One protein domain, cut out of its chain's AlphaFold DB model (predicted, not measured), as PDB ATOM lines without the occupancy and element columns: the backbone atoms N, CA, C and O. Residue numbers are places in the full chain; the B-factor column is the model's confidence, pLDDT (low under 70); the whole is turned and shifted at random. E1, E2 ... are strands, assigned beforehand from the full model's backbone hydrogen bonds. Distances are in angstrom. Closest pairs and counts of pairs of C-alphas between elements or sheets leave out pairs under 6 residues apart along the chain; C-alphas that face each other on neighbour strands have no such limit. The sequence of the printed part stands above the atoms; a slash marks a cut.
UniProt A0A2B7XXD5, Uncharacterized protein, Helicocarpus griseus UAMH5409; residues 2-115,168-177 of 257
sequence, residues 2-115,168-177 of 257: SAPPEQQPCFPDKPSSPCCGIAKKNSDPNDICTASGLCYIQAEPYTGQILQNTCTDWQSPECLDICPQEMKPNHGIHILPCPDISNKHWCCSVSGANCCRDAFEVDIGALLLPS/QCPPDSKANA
ATOM      1  N   SER A   2     -45.690 -18.409  62.404       37.34
ATOM      2  CA  SER A   2     -46.619 -18.484  61.270       37.34
ATOM      3  C   SER A   2     -45.855 -18.256  59.969       37.34
ATOM      4  O   SER A   2     -45.015 -17.353  59.925       37.34
ATOM      5  N   ALA A   3     -46.146 -19.055  58.938       51.19
ATOM      6  CA  ALA A   3     -45.605 -18.833  57.603       51.19
ATOM      7  C   ALA A   3     -45.778 -17.348  57.212       51.19
ATOM      8  O   ALA A   3     -46.795 -16.741  57.581       51.19
ATOM      9  N   PRO A   4     -44.806 -16.736  56.506       62.69
ATOM     10  CA  PRO A   4     -44.947 -15.367  56.032       62.69
ATOM     11  C   PRO A   4     -46.291 -15.219  55.307       62.69
ATOM     12  O   PRO A   4     -46.633 -16.101  54.522       62.69
ATOM     13  N   PRO A   5     -47.050 -14.127  55.512       65.69
ATOM     14  CA  PRO A   5     -48.390 -13.963  54.929       65.69
ATOM     15  C   PRO A   5     -48.408 -14.035  53.391       65.69
ATOM     16  O   PRO A   5     -49.466 -14.184  52.784       65.69
ATOM     17  N   GLU A   6     -47.236 -13.923  52.768       82.31
ATOM     18  CA  GLU A   6     -47.014 -14.007  51.327       82.31
ATOM     19  C   GLU A   6     -46.980 -15.449  50.792       82.31
ATOM     20  O   GLU A   6     -47.164 -15.655  49.592       82.31
ATOM     21  N   GLN A   7     -46.752 -16.441  51.662       86.44
ATOM     22  CA  GLN A   7     -46.789 -17.858  51.311       86.44
ATOM     23  C   GLN A   7     -48.224 -18.371  51.383       86.44
ATOM     24  O   GLN A   7     -48.857 -18.316  52.434       86.44
ATOM     25  N   GLN A   8     -48.729 -18.877  50.265       88.12
ATOM     26  CA  GLN A   8     -50.078 -19.435  50.170       88.12
ATOM     27  C   GLN A   8     -50.021 -20.801  49.476       88.12
ATOM     28  O   GLN A   8     -49.087 -21.053  48.700       88.12
ATOM     29  N   PRO A   9     -50.988 -21.691  49.756       90.25
ATOM     30  CA  PRO A   9     -51.030 -23.015  49.156       90.25
ATOM     31  C   PRO A   9     -51.182 -22.924  47.638       90.25
ATOM     32  O   PRO A   9     -52.041 -22.215  47.119       90.25
ATOM     33  N   CYS A  10     -50.359 -23.687  46.925       90.38
ATOM     34  CA  CYS A  10     -50.476 -23.867  45.481       90.38
ATOM     35  C   CYS A  10     -51.797 -24.500  45.067       90.38
ATOM     36  O   CYS A  10     -52.319 -24.217  43.990       90.38
ATOM     37  N   PHE A  11     -52.323 -25.359  45.928       89.69
ATOM     38  CA  PHE A  11     -53.597 -26.006  45.743       89.69
ATOM     39  C   PHE A  11     -54.447 -25.727  46.989       89.69
ATOM     40  O   PHE A  11     -54.394 -26.494  47.947       89.69
ATOM     41  N   PRO A  12     -55.202 -24.614  47.006       86.50
ATOM     42  CA  PRO A  12     -56.076 -24.245  48.125       86.50
ATOM     43  C   PRO A  12     -57.305 -25.151  48.221       86.50
ATOM     44  O   PRO A  12     -58.089 -25.046  49.148       86.50
ATOM     45  N   ASP A  13     -57.479 -26.042  47.255       85.88
ATOM     46  CA  ASP A  13     -58.377 -27.169  47.352       85.88
ATOM     47  C   ASP A  13     -57.562 -28.437  47.680       85.88
ATOM     48  O   ASP A  13     -57.938 -29.489  47.196       85.88
ATOM     49  N   LYS A  14     -56.470 -28.422  48.485       81.94
ATOM     50  CA  LYS A  14     -55.720 -29.624  48.977       81.94
ATOM     51  C   LYS A  14     -55.452 -29.655  50.500       81.94
ATOM     52  O   LYS A  14     -54.857 -28.734  51.027       81.94
ATOM     53  N   PRO A  15     -55.808 -30.725  51.266       82.56
ATOM     54  CA  PRO A  15     -55.826 -30.636  52.737       82.56
ATOM     55  C   PRO A  15     -54.405 -30.443  53.266       82.56
ATOM     56  O   PRO A  15     -54.184 -29.803  54.286       82.56
ATOM     57  N   SER A  16     -53.454 -30.924  52.474       86.69
ATOM     58  CA  SER A  16     -52.057 -30.599  52.507       86.69
ATOM     59  C   SER A  16     -51.667 -30.079  51.122       86.69
ATOM     60  O   SER A  16     -51.996 -30.716  50.122       86.69
ATOM     61  N   SER A  17     -50.979 -28.946  51.050       88.00
ATOM     62  CA  SER A  17     -50.486 -28.357  49.809       88.00
ATOM     63  C   SER A  17     -49.111 -27.747  50.045       88.00
ATOM     64  O   SER A  17     -48.906 -27.083  51.065       88.00
ATOM     65  N   PRO A  18     -48.181 -27.877  49.091       88.69
ATOM     66  CA  PRO A  18     -46.995 -27.039  49.075       88.69
ATOM     67  C   PRO A  18     -47.384 -25.574  48.902       88.69
ATOM     68  O   PRO A  18     -48.429 -25.260  48.318       88.69
ATOM     69  N   CYS A  19     -46.560 -24.688  49.451       88.81
ATOM     70  CA  CYS A  19     -46.809 -23.256  49.506       88.81
ATOM     71  C   CYS A  19     -45.702 -22.472  48.807       88.81
ATOM     72  O   CYS A  19     -44.509 -22.668  49.046       88.81
ATOM     73  N   CYS A  20     -46.120 -21.517  47.982       91.38
ATOM     74  CA  CYS A  20     -45.236 -20.625  47.240       91.38
ATOM     75  C   CYS A  20     -45.540 -19.166  47.574       91.38
ATOM     76  O   CYS A  20     -46.607 -18.853  48.106       91.38
ATOM     77  N   GLY A  21     -44.602 -18.269  47.266       90.62
ATOM     78  CA  GLY A  21     -44.763 -16.828  47.448       90.62
ATOM     79  C   GLY A  21     -45.719 -16.231  46.414       90.62
ATOM     80  O   GLY A  21     -45.291 -15.487  45.535       90.62
ATOM     81  N   ILE A  22     -47.000 -16.588  46.481       88.81
ATOM     82  CA  ILE A  22     -48.024 -16.183  45.506       88.81
ATOM     83  C   ILE A  22     -48.885 -15.004  45.982       88.81
ATOM     84  O   ILE A  22     -49.796 -14.584  45.272       88.81
ATOM     85  N   ALA A  23     -48.607 -14.465  47.173       87.38
ATOM     86  CA  ALA A  23     -49.259 -13.275  47.722       87.38
ATOM     87  C   ALA A  23     -48.232 -12.223  48.183       87.38
ATOM     88  O   ALA A  23     -48.372 -11.632  49.259       87.38
ATOM     89  N   LYS A  24     -47.176 -12.003  47.387       85.62
ATOM     90  CA  LYS A  24     -46.120 -11.026  47.696       85.62
ATOM     91  C   LYS A  24     -46.675  -9.605  47.657       85.62
ATOM     92  O   LYS A  24     -47.429  -9.248  46.754       85.62
ATOM     93  N   LYS A  25     -46.301  -8.778  48.637       81.44
ATOM     94  CA  LYS A  25     -46.786  -7.385  48.740       81.44
ATOM     95  C   LYS A  25     -45.775  -6.352  48.250       81.44
ATOM     96  O   LYS A  25     -46.123  -5.187  48.073       81.44
ATOM     97  N   ASN A  26     -44.540  -6.771  47.998       79.81
ATOM     98  CA  ASN A  26     -43.386  -5.879  47.859       79.81
ATOM     99  C   ASN A  26     -43.132  -5.426  46.410       79.81
ATOM    100  O   ASN A  26     -42.004  -5.117  46.052       79.81
ATOM    101  N   SER A  27     -44.169  -5.375  45.568       82.19
ATOM    102  CA  SER A  27     -44.086  -5.177  44.102       82.19
ATOM    103  C   SER A  27     -43.373  -6.289  43.321       82.19
ATOM    104  O   SER A  27     -43.401  -6.271  42.092       82.19
ATOM    105  N   ASP A  28     -42.793  -7.272  44.008       88.06
ATOM    106  CA  ASP A  28     -42.258  -8.474  43.382       88.06
ATOM    107  C   ASP A  28     -43.373  -9.288  42.717       88.06
ATOM    108  O   ASP A  28     -44.455  -9.451  43.295       88.06
ATOM    109  N   PRO A  29     -43.121  -9.857  41.529       89.75
ATOM    110  CA  PRO A  29     -44.069 -10.767  40.919       89.75
ATOM    111  C   PRO A  29     -44.236 -12.018  41.793       89.75
ATOM    112  O   PRO A  29     -43.275 -12.587  42.327       89.75
ATOM    113  N   ASN A  30     -45.489 -12.448  41.909       92.00
ATOM    114  CA  ASN A  30     -45.864 -13.687  42.577       92.00
ATOM    115  C   ASN A  30     -45.164 -14.878  41.931       92.00
ATOM    116  O   ASN A  30     -45.013 -14.925  40.714       92.00
ATOM    117  N   ASP A  31     -44.775 -15.863  42.725       92.62
ATOM    118  CA  ASP A  31     -44.234 -17.105  42.182       92.62
ATOM    119  C   ASP A  31     -45.325 -17.895  41.446       92.62
ATOM    120  O   ASP A  31     -46.522 -17.660  41.624       92.62
ATOM    121  N   ILE A  32     -44.920 -18.828  40.590       93.69
ATOM    122  CA  ILE A  32     -45.844 -19.712  39.878       93.69
ATOM    123  C   ILE A  32     -45.713 -21.108  40.466       93.69
ATOM    124  O   ILE A  32     -44.620 -21.665  40.539       93.69
ATOM    125  N   CYS A  33     -46.833 -21.691  40.871       93.62
ATOM    126  CA  CYS A  33     -46.857 -23.078  41.303       93.62
ATOM    127  C   CYS A  33     -46.695 -24.010  40.107       93.62
ATOM    128  O   CYS A  33     -47.255 -23.782  39.037       93.62
ATOM    129  N   THR A  34     -45.950 -25.086  40.284       93.69
ATOM    130  CA  THR A  34     -45.916 -26.190  39.325       93.69
ATOM    131  C   THR A  34     -46.949 -27.249  39.711       93.69
ATOM    132  O   THR A  34     -47.388 -27.321  40.859       93.69
ATOM    133  N   ALA A  35     -47.316 -28.117  38.770       91.00
ATOM    134  CA  ALA A  35     -48.211 -29.243  39.029       91.00
ATOM    135  C   ALA A  35     -47.636 -30.247  40.048       91.00
ATOM    136  O   ALA A  35     -48.406 -30.939  40.709       91.00
ATOM    137  N   SER A  36     -46.305 -30.306  40.204       89.06
ATOM    138  CA  SER A  36     -45.639 -31.100  41.250       89.06
ATOM    139  C   SER A  36     -45.597 -30.402  42.613       89.06
ATOM    140  O   SER A  36     -45.169 -31.000  43.596       89.06
ATOM    141  N   GLY A  37     -46.038 -29.142  42.686       88.75
ATOM    142  CA  GLY A  37     -46.046 -28.372  43.921       88.75
ATOM    143  C   GLY A  37     -44.750 -27.623  44.232       88.75
ATOM    144  O   GLY A  37     -44.592 -27.079  45.317       88.75
ATOM    145  N   LEU A  38     -43.823 -27.552  43.283       92.56
ATOM    146  CA  LEU A  38     -42.639 -26.702  43.369       92.56
ATOM    147  C   LEU A  38     -42.941 -25.261  42.958       92.56
ATOM    148  O   LEU A  38     -43.858 -25.012  42.171       92.56
ATOM    149  N   CYS A  39     -42.131 -24.326  43.443       93.25
ATOM    150  CA  CYS A  39     -42.274 -22.899  43.179       93.25
ATOM    151  C   CYS A  39     -41.328 -22.455  42.071       93.25
ATOM    152  O   CYS A  39     -40.115 -22.510  42.239       93.25
ATOM    153  N   TYR A  40     -41.875 -21.957  40.969       94.44
ATOM    154  CA  TYR A  40     -41.123 -21.228  39.960       94.44
ATOM    155  C   TYR A  40     -41.041 -19.757  40.360       94.44
ATOM    156  O   TYR A  40     -42.056 -19.053  40.389       94.44
ATOM    157  N   ILE A  41     -39.840 -19.293  40.689       92.19
ATOM    158  CA  ILE A  41     -39.649 -17.931  41.171       92.19
ATOM    159  C   ILE A  41     -39.762 -16.949  40.013       92.19
ATOM    160  O   ILE A  41     -39.095 -17.104  38.988       92.19
ATOM    161  N   GLN A  42     -40.562 -15.900  40.201       92.88
ATOM    162  CA  GLN A  42     -40.620 -14.782  39.254       92.88
ATOM    163  C   GLN A  42     -39.802 -13.568  39.714       92.88
ATOM    164  O   GLN A  42     -39.401 -12.757  38.882       92.88
ATOM    165  N   ALA A  43     -39.532 -13.449  41.014       90.19
ATOM    166  CA  ALA A  43     -38.824 -12.312  41.600       90.19
ATOM    167  C   ALA A  43     -37.306 -12.357  41.344       90.19
ATOM    168  O   ALA A  43     -36.657 -13.395  41.511       90.19
ATOM    169  N   GLU A  44     -36.730 -11.213  40.979       87.31
ATOM    170  CA  GLU A  44     -35.285 -11.061  40.813       87.31
ATOM    171  C   GLU A  44     -34.553 -11.130  42.168       87.31
ATOM    172  O   GLU A  44     -35.126 -10.782  43.201       87.31
ATOM    173  N   PRO A  45     -33.280 -11.570  42.207       87.56
ATOM    174  CA  PRO A  45     -32.450 -12.079  41.106       87.56
ATOM    175  C   PRO A  45     -32.667 -13.574  40.805       87.56
ATOM    176  O   PRO A  45     -31.910 -14.170  40.039       87.56
ATOM    177  N   TYR A  46     -33.660 -14.204  41.432       86.62
ATOM    178  CA  TYR A  46     -33.855 -15.653  41.387       86.62
ATOM    179  C   TYR A  46     -34.872 -16.102  40.331       86.62
ATOM    180  O   TYR A  46     -35.240 -17.276  40.289       86.62
ATOM    181  N   THR A  47     -35.315 -15.190  39.463       91.06
ATOM    182  CA  THR A  47     -36.267 -15.462  38.388       91.06
ATOM    183  C   THR A  47     -35.850 -16.677  37.564       91.06
ATOM    184  O   THR A  47     -34.707 -16.794  37.120       91.06
ATOM    185  N   GLY A  48     -36.791 -17.589  37.338       90.31
ATOM    186  CA  GLY A  48     -36.557 -18.805  36.566       90.31
ATOM    187  C   GLY A  48     -36.038 -19.992  37.369       90.31
ATOM    188  O   GLY A  48     -35.924 -21.083  36.811       90.31
ATOM    189  N   GLN A  49     -35.735 -19.808  38.653       91.69
ATOM    190  CA  GLN A  49     -35.337 -20.902  39.531       91.69
ATOM    191  C   GLN A  49     -36.553 -21.649  40.074       91.69
ATOM    192  O   GLN A  49     -37.640 -21.088  40.213       91.69
ATOM    193  N   ILE A  50     -36.342 -22.923  40.395       93.88
ATOM    194  CA  ILE A  50     -37.348 -23.793  40.995       93.88
ATOM    195  C   ILE A  50     -36.944 -24.059  42.443       93.88
ATOM    196  O   ILE A  50     -35.798 -24.422  42.712       93.88
ATOM    197  N   LEU A  51     -37.883 -23.878  43.370       91.44
ATOM    198  CA  LEU A  51     -37.693 -24.155  44.790       91.44
ATOM    199  C   LEU A  51     -38.671 -25.211  45.292       91.44
ATOM    200  O   LEU A  51     -39.865 -25.155  44.990       91.44
ATOM    201  N   GLN A  52     -38.185 -26.087  46.165       90.00
ATOM    202  CA  GLN A  52     -39.023 -26.748  47.160       90.00
ATOM    203  C   GLN A  52     -39.116 -25.823  48.373       90.00
ATOM    204  O   GLN A  52     -38.120 -25.594  49.059       90.00
ATOM    205  N   ASN A  53     -40.292 -25.244  48.605       85.69
ATOM    206  CA  ASN A  53     -40.488 -24.249  49.656       85.69
ATOM    207  C   ASN A  53     -41.200 -24.843  50.879       85.69
ATOM    208  O   ASN A  53     -40.757 -25.871  51.383       85.69
ATOM    209  N   THR A  54     -42.252 -24.196  51.390       84.56
ATOM    210  CA  THR A  54     -42.975 -24.642  52.577       84.56
ATOM    211  C   THR A  54     -44.125 -25.581  52.211       84.56
ATOM    212  O   THR A  54     -44.490 -25.696  51.043       84.56
ATOM    213  N   CYS A  55     -44.709 -26.260  53.197       85.19
ATOM    214  CA  CYS A  55     -45.908 -27.062  52.999       85.19
ATOM    215  C   CYS A  55     -46.876 -26.865  54.155       85.19
ATOM    216  O   CYS A  55     -46.463 -26.582  55.283       85.19
ATOM    217  N   THR A  56     -48.170 -27.023  53.888       84.00
ATOM    218  CA  THR A  56     -49.177 -26.990  54.951       84.00
ATOM    219  C   THR A  56     -49.115 -28.244  55.827       84.00
ATOM    220  O   THR A  56     -49.456 -28.161  56.997       84.00
ATOM    221  N   ASP A  57     -48.618 -29.389  55.342       81.94
ATOM    222  CA  ASP A  57     -48.381 -30.581  56.174       81.94
ATOM    223  C   ASP A  57     -47.298 -31.508  55.613       81.94
ATOM    224  O   ASP A  57     -47.571 -32.350  54.767       81.94
ATOM    225  N   TRP A  58     -46.076 -31.401  56.133       75.38
ATOM    226  CA  TRP A  58     -44.917 -32.190  55.696       75.38
ATOM    227  C   TRP A  58     -45.055 -33.702  55.816       75.38
ATOM    228  O   TRP A  58     -44.303 -34.422  55.169       75.38
ATOM    229  N   GLN A  59     -45.981 -34.189  56.640       78.75
ATOM    230  CA  GLN A  59     -46.224 -35.625  56.767       78.75
ATOM    231  C   GLN A  59     -47.124 -36.151  55.646       78.75
ATOM    232  O   GLN A  59     -47.269 -37.361  55.472       78.75
ATOM    233  N   SER A  60     -47.731 -35.246  54.881       80.19
ATOM    234  CA  SER A  60     -48.624 -35.592  53.797       80.19
ATOM    235  C   SER A  60     -47.861 -35.947  52.525       80.19
ATOM    236  O   SER A  60     -46.944 -35.223  52.137       80.19
ATOM    237  N   PRO A  61     -48.287 -36.991  51.795       80.81
ATOM    238  CA  PRO A  61     -47.678 -37.362  50.519       80.81
ATOM    239  C   PRO A  61     -47.845 -36.297  49.419       80.81
ATOM    240  O   PRO A  61     -47.165 -36.365  48.402       80.81
ATOM    241  N   GLU A  62     -48.737 -35.316  49.603       78.25
ATOM    242  CA  GLU A  62     -48.908 -34.166  48.694       78.25
ATOM    243  C   GLU A  62     -47.748 -33.166  48.782       78.25
ATOM    244  O   GLU A  62     -47.546 -32.353  47.879       78.25
ATOM    245  N   CYS A  63     -47.011 -33.198  49.891       80.81
ATOM    246  CA  CYS A  63     -45.836 -32.380  50.122       80.81
ATOM    247  C   CYS A  63     -44.625 -33.149  49.622       80.81
ATOM    248  O   CYS A  63     -44.072 -33.990  50.326       80.81
ATOM    249  N   LEU A  64     -44.238 -32.875  48.381       78.62
ATOM    250  CA  LEU A  64     -43.142 -33.585  47.749       78.62
ATOM    251  C   LEU A  64     -41.837 -33.339  48.521       78.62
ATOM    252  O   LEU A  64     -41.361 -32.206  48.618       78.62
ATOM    253  N   ASP A  65     -41.270 -34.413  49.065       80.38
ATOM    254  CA  ASP A  65     -39.981 -34.405  49.753       80.38
ATOM    255  C   ASP A  65     -38.875 -34.824  48.781       80.38
ATOM    256  O   ASP A  65     -38.274 -35.889  48.893       80.38
ATOM    257  N   ILE A  66     -38.685 -34.014  47.736       87.00
ATOM    258  CA  ILE A  66     -37.661 -34.272  46.718       87.00
ATOM    259  C   ILE A  66     -36.277 -34.060  47.327       87.00
ATOM    260  O   ILE A  66     -35.358 -34.858  47.148       87.00
ATOM    261  N   CYS A  67     -36.140 -32.937  48.020       88.06
ATOM    262  CA  CYS A  67     -34.939 -32.564  48.723       88.06
ATOM    263  C   CYS A  67     -35.076 -32.927  50.196       88.06
ATOM    264  O   CYS A  67     -36.053 -32.483  50.804       88.06
ATOM    265  N   PRO A  68     -34.095 -33.648  50.771       81.94
ATOM    266  CA  PRO A  68     -34.139 -34.062  52.165       81.94
ATOM    267  C   PRO A  68     -34.399 -32.878  53.094       81.94
ATOM    268  O   PRO A  68     -33.793 -31.810  52.950       81.94
ATOM    269  N   GLN A  69     -35.285 -33.072  54.066       71.00
ATOM    270  CA  GLN A  69     -35.671 -32.045  55.036       71.00
ATOM    271  C   GLN A  69     -34.473 -31.505  55.824       71.00
ATOM    272  O   GLN A  69     -34.461 -30.335  56.197       71.00
ATOM    273  N   GLU A  70     -33.437 -32.320  56.031       73.19
ATOM    274  CA  GLU A  70     -32.203 -31.934  56.719       73.19
ATOM    275  C   GLU A  70     -31.428 -30.848  55.962       73.19
ATOM    276  O   GLU A  70     -30.605 -30.147  56.549       73.19
ATOM    277  N   MET A  71     -31.685 -30.697  54.659       75.25
ATOM    278  CA  MET A  71     -31.079 -29.662  53.827       75.25
ATOM    279  C   MET A  71     -31.821 -28.331  53.900       75.25
ATOM    280  O   MET A  71     -31.329 -27.364  53.323       75.25
ATOM    281  N   LYS A  72     -32.984 -28.255  54.561       66.94
ATOM    282  CA  LYS A  72     -33.805 -27.042  54.553       66.94
ATOM    283  C   LYS A  72     -33.107 -25.895  55.264       66.94
ATOM    284  O   LYS A  72     -32.943 -25.936  56.484       66.94
ATOM    285  N   PRO A  73     -32.741 -24.830  54.538       66.38
ATOM    286  CA  PRO A  73     -32.418 -23.588  55.202       66.38
ATOM    287  C   PRO A  73     -33.719 -22.914  55.680       66.38
ATOM    288  O   PRO A  73     -34.821 -23.386  55.413       66.38
ATOM    289  N   ASN A  74     -33.618 -21.742  56.315       65.75
ATOM    290  CA  ASN A  74     -34.786 -20.889  56.616       65.75
ATOM    291  C   ASN A  74     -35.507 -20.358  55.345       65.75
ATOM    292  O   ASN A  74     -36.348 -19.467  55.433       65.75
ATOM    293  N   HIS A  75     -35.123 -20.829  54.157       70.44
ATOM    294  CA  HIS A  75     -35.662 -20.482  52.846       70.44
ATOM    295  C   HIS A  75     -35.884 -21.765  52.025       70.44
ATOM    296  O   HIS A  75     -35.507 -22.854  52.450       70.44
ATOM    297  N   GLY A  76     -36.525 -21.663  50.860       80.50
ATOM    298  CA  GLY A  76     -36.726 -22.828  49.995       80.50
ATOM    299  C   GLY A  76     -35.404 -23.455  49.532       80.50
ATOM    300  O   GLY A  76     -34.399 -22.762  49.388       80.50
ATOM    301  N   ILE A  77     -35.407 -24.764  49.277       89.69
ATOM    302  CA  ILE A  77     -34.265 -25.488  48.701       89.69
ATOM    303  C   ILE A  77     -34.314 -25.357  47.180       89.69
ATOM    304  O   ILE A  77     -35.362 -25.597  46.577       89.69
ATOM    305  N   HIS A  78     -33.186 -25.026  46.547       91.94
ATOM    306  CA  HIS A  78     -33.106 -24.938  45.091       91.94
ATOM    307  C   HIS A  78     -33.095 -26.318  44.451       91.94
ATOM    308  O   HIS A  78     -32.312 -27.187  44.836       91.94
ATOM    309  N   ILE A  79     -33.922 -26.484  43.424       93.88
ATOM    310  CA  ILE A  79     -33.930 -27.657  42.559       93.88
ATOM    311  C   ILE A  79     -33.345 -27.235  41.219       93.88
ATOM    312  O   ILE A  79     -33.942 -26.463  40.465       93.88
ATOM    313  N   LEU A  80     -32.135 -27.710  40.941       94.44
ATOM    314  CA  LEU A  80     -31.368 -27.320  39.766       94.44
ATOM    315  C   LEU A  80     -31.445 -28.410  38.694       94.44
ATOM    316  O   LEU A  80     -31.327 -29.590  39.028       94.44
ATOM    317  N   PRO A  81     -31.619 -28.050  37.412       94.62
ATOM    318  CA  PRO A  81     -31.608 -29.021  36.328       94.62
ATOM    319  C   PRO A  81     -30.194 -29.553  36.087       94.62
ATOM    320  O   PRO A  81     -29.218 -28.799  36.120       94.62
ATOM    321  N   CYS A  82     -30.100 -30.835  35.741       95.88
ATOM    322  CA  CYS A  82     -28.859 -31.525  35.399       95.88
ATOM    323  C   CYS A  82     -28.864 -32.004  33.943       95.88
ATOM    324  O   CYS A  82     -28.935 -33.209  33.677       95.88
ATOM    325  N   PRO A  83     -28.769 -31.067  32.978       94.69
ATOM    326  CA  PRO A  83     -28.912 -31.367  31.554       94.69
ATOM    327  C   PRO A  83     -27.799 -32.267  31.008       94.69
ATOM    328  O   PRO A  83     -28.011 -32.940  30.003       94.69
ATOM    329  N   ASP A  84     -26.641 -32.308  31.674       94.69
ATOM    330  CA  ASP A  84     -25.520 -33.175  31.296       94.69
ATOM    331  C   ASP A  84     -25.834 -34.668  31.501       94.69
ATOM    332  O   ASP A  84     -25.196 -35.518  30.883       94.69
ATOM    333  N   ILE A  85     -26.825 -34.990  32.343       94.44
ATOM    334  CA  ILE A  85     -27.313 -36.358  32.556       94.44
ATOM    335  C   ILE A  85     -28.568 -36.586  31.711       94.44
ATOM    336  O   ILE A  85     -28.589 -37.459  30.846       94.44
ATOM    337  N   SER A  86     -29.620 -35.791  31.942       93.81
ATOM    338  CA  SER A  86     -30.807 -35.728  31.080       93.81
ATOM    339  C   SER A  86     -31.708 -34.541  31.442       93.81
ATOM    340  O   SER A  86     -31.615 -33.977  32.529       93.81
ATOM    341  N   ASN A  87     -32.686 -34.234  30.585       90.38
ATOM    342  CA  ASN A  87     -33.703 -33.199  30.843       90.38
ATOM    343  C   ASN A  87     -34.687 -33.537  31.979       90.38
ATOM    344  O   ASN A  87     -35.584 -32.747  32.258       90.38
ATOM    345  N   LYS A  88     -34.567 -34.717  32.588       92.81
ATOM    346  CA  LYS A  88     -35.405 -35.154  33.708       92.81
ATOM    347  C   LYS A  88     -34.643 -35.269  35.020       92.81
ATOM    348  O   LYS A  88     -35.232 -35.637  36.029       92.81
ATOM    349  N   HIS A  89     -33.331 -35.048  34.982       95.25
ATOM    350  CA  HIS A  89     -32.502 -35.132  36.169       95.25
ATOM    351  C   HIS A  89     -32.393 -33.767  36.818       95.25
ATOM    352  O   HIS A  89     -32.137 -32.760  36.153       95.25
ATOM    353  N   TRP A  90     -32.562 -33.772  38.128       95.44
ATOM    354  CA  TRP A  90     -32.512 -32.596  38.970       95.44
ATOM    355  C   TRP A  90     -31.692 -32.903  40.207       95.44
ATOM    356  O   TRP A  90     -31.453 -34.063  40.538       95.44
ATOM    357  N   CYS A  91     -31.239 -31.865  40.886       94.88
ATOM    358  CA  CYS A  91     -30.518 -32.017  42.134       94.88
ATOM    359  C   CYS A  91     -30.888 -30.906  43.111       94.88
ATOM    360  O   CYS A  91     -31.310 -29.818  42.715       94.88
ATOM    361  N   CYS A  92     -30.705 -31.198  44.392       93.69
ATOM    362  CA  CYS A  92     -30.996 -30.281  45.480       93.69
ATOM    363  C   CYS A  92     -29.760 -29.471  45.851       93.69
ATOM    364  O   CYS A  92     -28.673 -30.022  46.029       93.69
ATOM    365  N   SER A  93     -29.931 -28.161  45.994       91.38
ATOM    366  CA  SER A  93     -28.866 -27.243  46.371       91.38
ATOM    367  C   SER A  93     -29.371 -26.217  47.372       91.38
ATOM    368  O   SER A  93     -30.311 -25.473  47.106       91.38
ATOM    369  N   VAL A  94     -28.714 -26.138  48.526       86.44
ATOM    370  CA  VAL A  94     -29.016 -25.120  49.546       86.44
ATOM    371  C   VAL A  94     -28.534 -23.736  49.099       86.44
ATOM    372  O   VAL A  94     -29.107 -22.726  49.473       86.44
ATOM    373  N   SER A  95     -27.480 -23.679  48.280       83.88
ATOM    374  CA  SER A  95     -26.822 -22.433  47.866       83.88
ATOM    375  C   SER A  95     -27.025 -22.073  46.392       83.88
ATOM    376  O   SER A  95     -26.482 -21.071  45.928       83.88
ATOM    377  N   GLY A  96     -27.727 -22.913  45.627       84.81
ATOM    378  CA  GLY A  96     -27.812 -22.789  44.169       84.81
ATOM    379  C   GLY A  96     -26.533 -23.211  43.423       84.81
ATOM    380  O   GLY A  96     -26.440 -23.027  42.210       84.81
ATOM    381  N   ALA A  97     -25.542 -23.791  44.111       88.88
ATOM    382  CA  ALA A  97     -24.356 -24.379  43.486       88.88
ATOM    383  C   ALA A  97     -24.673 -25.701  42.760       88.88
ATOM    384  O   ALA A  97     -25.613 -26.405  43.130       88.88
ATOM    385  N   ASN A  98     -23.855 -26.056  41.760       90.50
ATOM    386  CA  ASN A  98     -23.997 -27.300  40.993       90.50
ATOM    387  C   ASN A  98     -23.964 -28.533  41.917       90.50
ATOM    388  O   ASN A  98     -23.004 -28.731  42.660       90.50
ATOM    389  N   CYS A  99     -25.004 -29.359  41.823       93.56
ATOM    390  CA  CYS A  99     -25.220 -30.560  42.629       93.56
ATOM    391  C   CYS A  99     -25.423 -31.826  41.776       93.56
ATOM    392  O   CYS A  99     -25.865 -32.857  42.279       93.56
ATOM    393  N   CYS A 100     -25.098 -31.784  40.480       95.56
ATOM    394  CA  CYS A 100     -25.509 -32.823  39.534       95.56
ATOM    395  C   CYS A 100     -24.830 -34.181  39.718       95.56
ATOM    396  O   CYS A 100     -25.223 -35.147  39.075       95.56
ATOM    397  N   ARG A 101     -23.839 -34.283  40.607       93.88
ATOM    398  CA  ARG A 101     -23.249 -35.570  40.987       93.88
ATOM    399  C   ARG A 101     -24.266 -36.486  41.672       93.88
ATOM    400  O   ARG A 101     -24.234 -37.687  41.444       93.88
ATOM    401  N   ASP A 102     -25.158 -35.904  42.469       90.94
ATOM    402  CA  ASP A 102     -26.135 -36.611  43.299       90.94
ATOM    403  C   ASP A 102     -27.561 -36.375  42.747       90.94
ATOM    404  O   ASP A 102     -28.522 -36.180  43.489       90.94
ATOM    405  N   ALA A 103     -27.679 -36.310  41.414       95.12
ATOM    406  CA  ALA A 103     -28.931 -36.025  40.725       95.12
ATOM    407  C   ALA A 103     -29.900 -37.215  40.744       95.12
ATOM    408  O   ALA A 103     -29.497 -38.377  40.708       95.12
ATOM    409  N   PHE A 104     -31.189 -36.906  40.711       94.31
ATOM    410  CA  PHE A 104     -32.288 -37.866  40.693       94.31
ATOM    411  C   PHE A 104     -33.287 -37.506  39.591       94.31
ATOM    412  O   PHE A 104     -33.360 -36.361  39.138       94.31
ATOM    413  N   GLU A 105     -34.066 -38.489  39.144       94.44
ATOM    414  CA  GLU A 105     -35.141 -38.256  38.184       94.44
ATOM    415  C   GLU A 105     -36.391 -37.759  38.915       94.44
ATOM    416  O   GLU A 105     -36.894 -38.422  39.821       94.44
ATOM    417  N   VAL A 106     -36.906 -36.598  38.515       90.25
ATOM    418  CA  VAL A 106     -38.196 -36.095  38.995       90.25
ATOM    419  C   VAL A 106     -38.907 -35.322  37.893       90.25
ATOM    420  O   VAL A 106     -38.284 -34.639  37.076       90.25
ATOM    421  N   ASP A 107     -40.231 -35.438  37.867       90.88
ATOM    422  CA  ASP A 107     -41.077 -34.602  37.027       90.88
ATOM    423  C   ASP A 107     -41.487 -33.350  37.810       90.88
ATOM    424  O   ASP A 107     -42.290 -33.414  38.738       90.88
ATOM    425  N   ILE A 108     -40.926 -32.202  37.425       89.38
ATOM    426  CA  ILE A 108     -41.277 -30.892  37.989       89.38
ATOM    427  C   ILE A 108     -42.721 -30.506  37.620       89.38
ATOM    428  O   ILE A 108     -43.339 -29.681  38.291       89.38
ATOM    429  N   GLY A 109     -43.302 -31.122  36.591       90.38
ATOM    430  CA  GLY A 109     -44.649 -30.826  36.130       90.38
ATOM    431  C   GLY A 109     -44.761 -29.483  35.402       90.38
ATOM    432  O   GLY A 109     -43.803 -28.726  35.240       90.38
ATOM    433  N   ALA A 110     -45.970 -29.191  34.924       92.69
ATOM    434  CA  ALA A 110     -46.259 -27.956  34.202       92.69
ATOM    435  C   ALA A 110     -46.425 -26.761  35.152       92.69
ATOM    436  O   ALA A 110     -46.865 -26.919  36.289       92.69
ATOM    437  N   LEU A 111     -46.134 -25.555  34.662       93.00
ATOM    438  CA  LEU A 111     -46.458 -24.312  35.361       93.00
ATOM    439  C   LEU A 111     -47.976 -24.096  35.380       93.00
ATOM    440  O   LEU A 111     -48.628 -24.099  34.336       93.00
ATOM    441  N   LEU A 112     -48.527 -23.869  36.568       90.69
ATOM    442  CA  LEU A 112     -49.926 -23.529  36.788       90.69
ATOM    443  C   LEU A 112     -50.083 -22.021  36.637       90.69
ATOM    444  O   LEU A 112     -50.025 -21.253  37.596       90.69
ATOM    445  N   LEU A 113     -50.227 -21.590  35.388       84.56
ATOM    446  CA  LEU A 113     -50.477 -20.192  35.078       84.56
ATOM    447  C   LEU A 113     -51.868 -19.805  35.607       84.56
ATOM    448  O   LEU A 113     -52.834 -20.534  35.360       84.56
ATOM    449  N   PRO A 114     -52.009 -18.664  36.301       65.69
ATOM    450  CA  PRO A 114     -53.323 -18.164  36.669       65.69
ATOM    451  C   PRO A 114     -54.154 -17.971  35.395       65.69
ATOM    452  O   PRO A 114     -53.714 -17.322  34.441       65.69
ATOM    453  N   SER A 115     -55.351 -18.565  35.361       56.97
ATOM    454  CA  SER A 115     -56.268 -18.409  34.229       56.97
ATOM    455  C   SER A 115     -56.584 -16.928  34.061       56.97
ATOM    456  O   SER A 115     -57.214 -16.308  34.916       56.97
ATOM    457  N   GLN A 168     -45.670 -24.246  59.301       47.09
ATOM    458  CA  GLN A 168     -46.908 -24.799  58.776       47.09
ATOM    459  C   GLN A 168     -47.704 -23.674  58.095       47.09
ATOM    460  O   GLN A 168     -48.124 -22.709  58.737       47.09
ATOM    461  N   CYS A 169     -47.887 -23.781  56.783       50.34
ATOM    462  CA  CYS A 169     -48.789 -22.925  56.011       50.34
ATOM    463  C   CYS A 169     -50.257 -23.306  56.355       50.34
ATOM    464  O   CYS A 169     -50.524 -24.490  56.572       50.34
ATOM    465  N   PRO A 170     -51.214 -22.366  56.470       46.31
ATOM    466  CA  PRO A 170     -52.599 -22.704  56.815       46.31
ATOM    467  C   PRO A 170     -53.267 -23.545  55.694       46.31
ATOM    468  O   PRO A 170     -53.169 -23.158  54.530       46.31
ATOM    469  N   PRO A 171     -53.893 -24.701  56.007       42.88
ATOM    470  CA  PRO A 171     -54.410 -25.646  55.012       42.88
ATOM    471  C   PRO A 171     -55.807 -25.279  54.488       42.88
ATOM    472  O   PRO A 171     -56.686 -24.973  55.286       42.88
ATOM    473  N   ASP A 172     -56.033 -25.433  53.179       48.25
ATOM    474  CA  ASP A 172     -57.363 -25.573  52.558       48.25
ATOM    475  C   ASP A 172     -57.289 -26.567  51.377       48.25
ATOM    476  O   ASP A 172     -56.267 -26.620  50.704       48.25
ATOM    477  N   SER A 173     -58.371 -27.317  51.089       41.56
ATOM    478  CA  SER A 173     -58.518 -28.796  51.167       41.56
ATOM    479  C   SER A 173     -58.832 -29.629  49.887       41.56
ATOM    480  O   SER A 173     -59.775 -29.260  49.204       41.56
ATOM    481  N   LYS A 174     -58.206 -30.837  49.708       35.19
ATOM    482  CA  LYS A 174     -58.286 -31.997  48.700       35.19
ATOM    483  C   LYS A 174     -57.426 -32.268  47.380       35.19
ATOM    484  O   LYS A 174     -57.870 -32.050  46.264       35.19
ATOM    485  N   ALA A 175     -56.327 -33.057  47.514       30.84
ATOM    486  CA  ALA A 175     -55.925 -34.274  46.732       30.84
ATOM    487  C   ALA A 175     -55.265 -34.313  45.296       30.84
ATOM    488  O   ALA A 175     -55.851 -33.862  44.320       30.84
ATOM    489  N   ASN A 176     -54.067 -34.952  45.203       26.36
ATOM    490  CA  ASN A 176     -53.466 -36.023  44.338       26.36
ATOM    491  C   ASN A 176     -53.651 -36.038  42.790       26.36
ATOM    492  O   ASN A 176     -54.689 -35.617  42.311       26.36
ATOM    493  N   ALA A 177     -52.797 -36.582  41.894       31.47
ATOM    494  CA  ALA A 177     -51.491 -37.275  41.890       31.47
ATOM    495  C   ALA A 177     -50.972 -37.419  40.413       31.47
ATOM    496  O   ALA A 177     -51.674 -37.085  39.461       31.47
TER     497      ALA A 177
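AT A GLANCE: This is residues 2 to 115 and 168 to 177 of the 257 residues of an uncharacterized protein of Helicocarpus griseus UAMH5409 (UniProt A0A2B7XXD5). Little regular structure: a body mostly of loops, with a small three-strand sheet, E3, E4 and E5, towards one end and the two-strand hairpin E1 and E2 towards the other. The 124 printed residues have five named strands, E1 to E5 along the chain, and no named helix; the class is all strand, with only 20 residues in named elements. E3, E4, E5 form a meander, each strand the antiparallel neighbour of the one before. The whole is compact, with a radius of gyration of the C-alphas of 13.8 A and spans of 38 by 32 by 30 A.

HOW THE PARTS SIT: E4, residues 77 to 81, forms antiparallel hairpins with E3, residues 50 to 52 (N 77 and O 52, 2.8 A), and E5, residues 89 to 93 (N 93 and O 78, 2.8 A). E1, residues 7 to 9, and E2, residues 18 to 21, form another (N 8 and O 20, 3.0 A). E2 and E3 are only just apart, closest 8.2 A.

IN THESE COORDINATES: E1 starts at C-alpha 7 (-46.789, -17.858, 51.311); E5, 13.4 A long, ends at C-alpha 93 (-28.866, -27.243, 46.371). E1 and E3 measure 7.0 A each, E2 10.6 A, E4 13.1 A.

THE WHOLE: Links E2 to E3 and E3 to E4 are long. Residues 116 to 167 are cut out; C-alphas 115 and 168 are 27.0 A apart. Confidence is under 70 for 19 residues, among them 168 to 177.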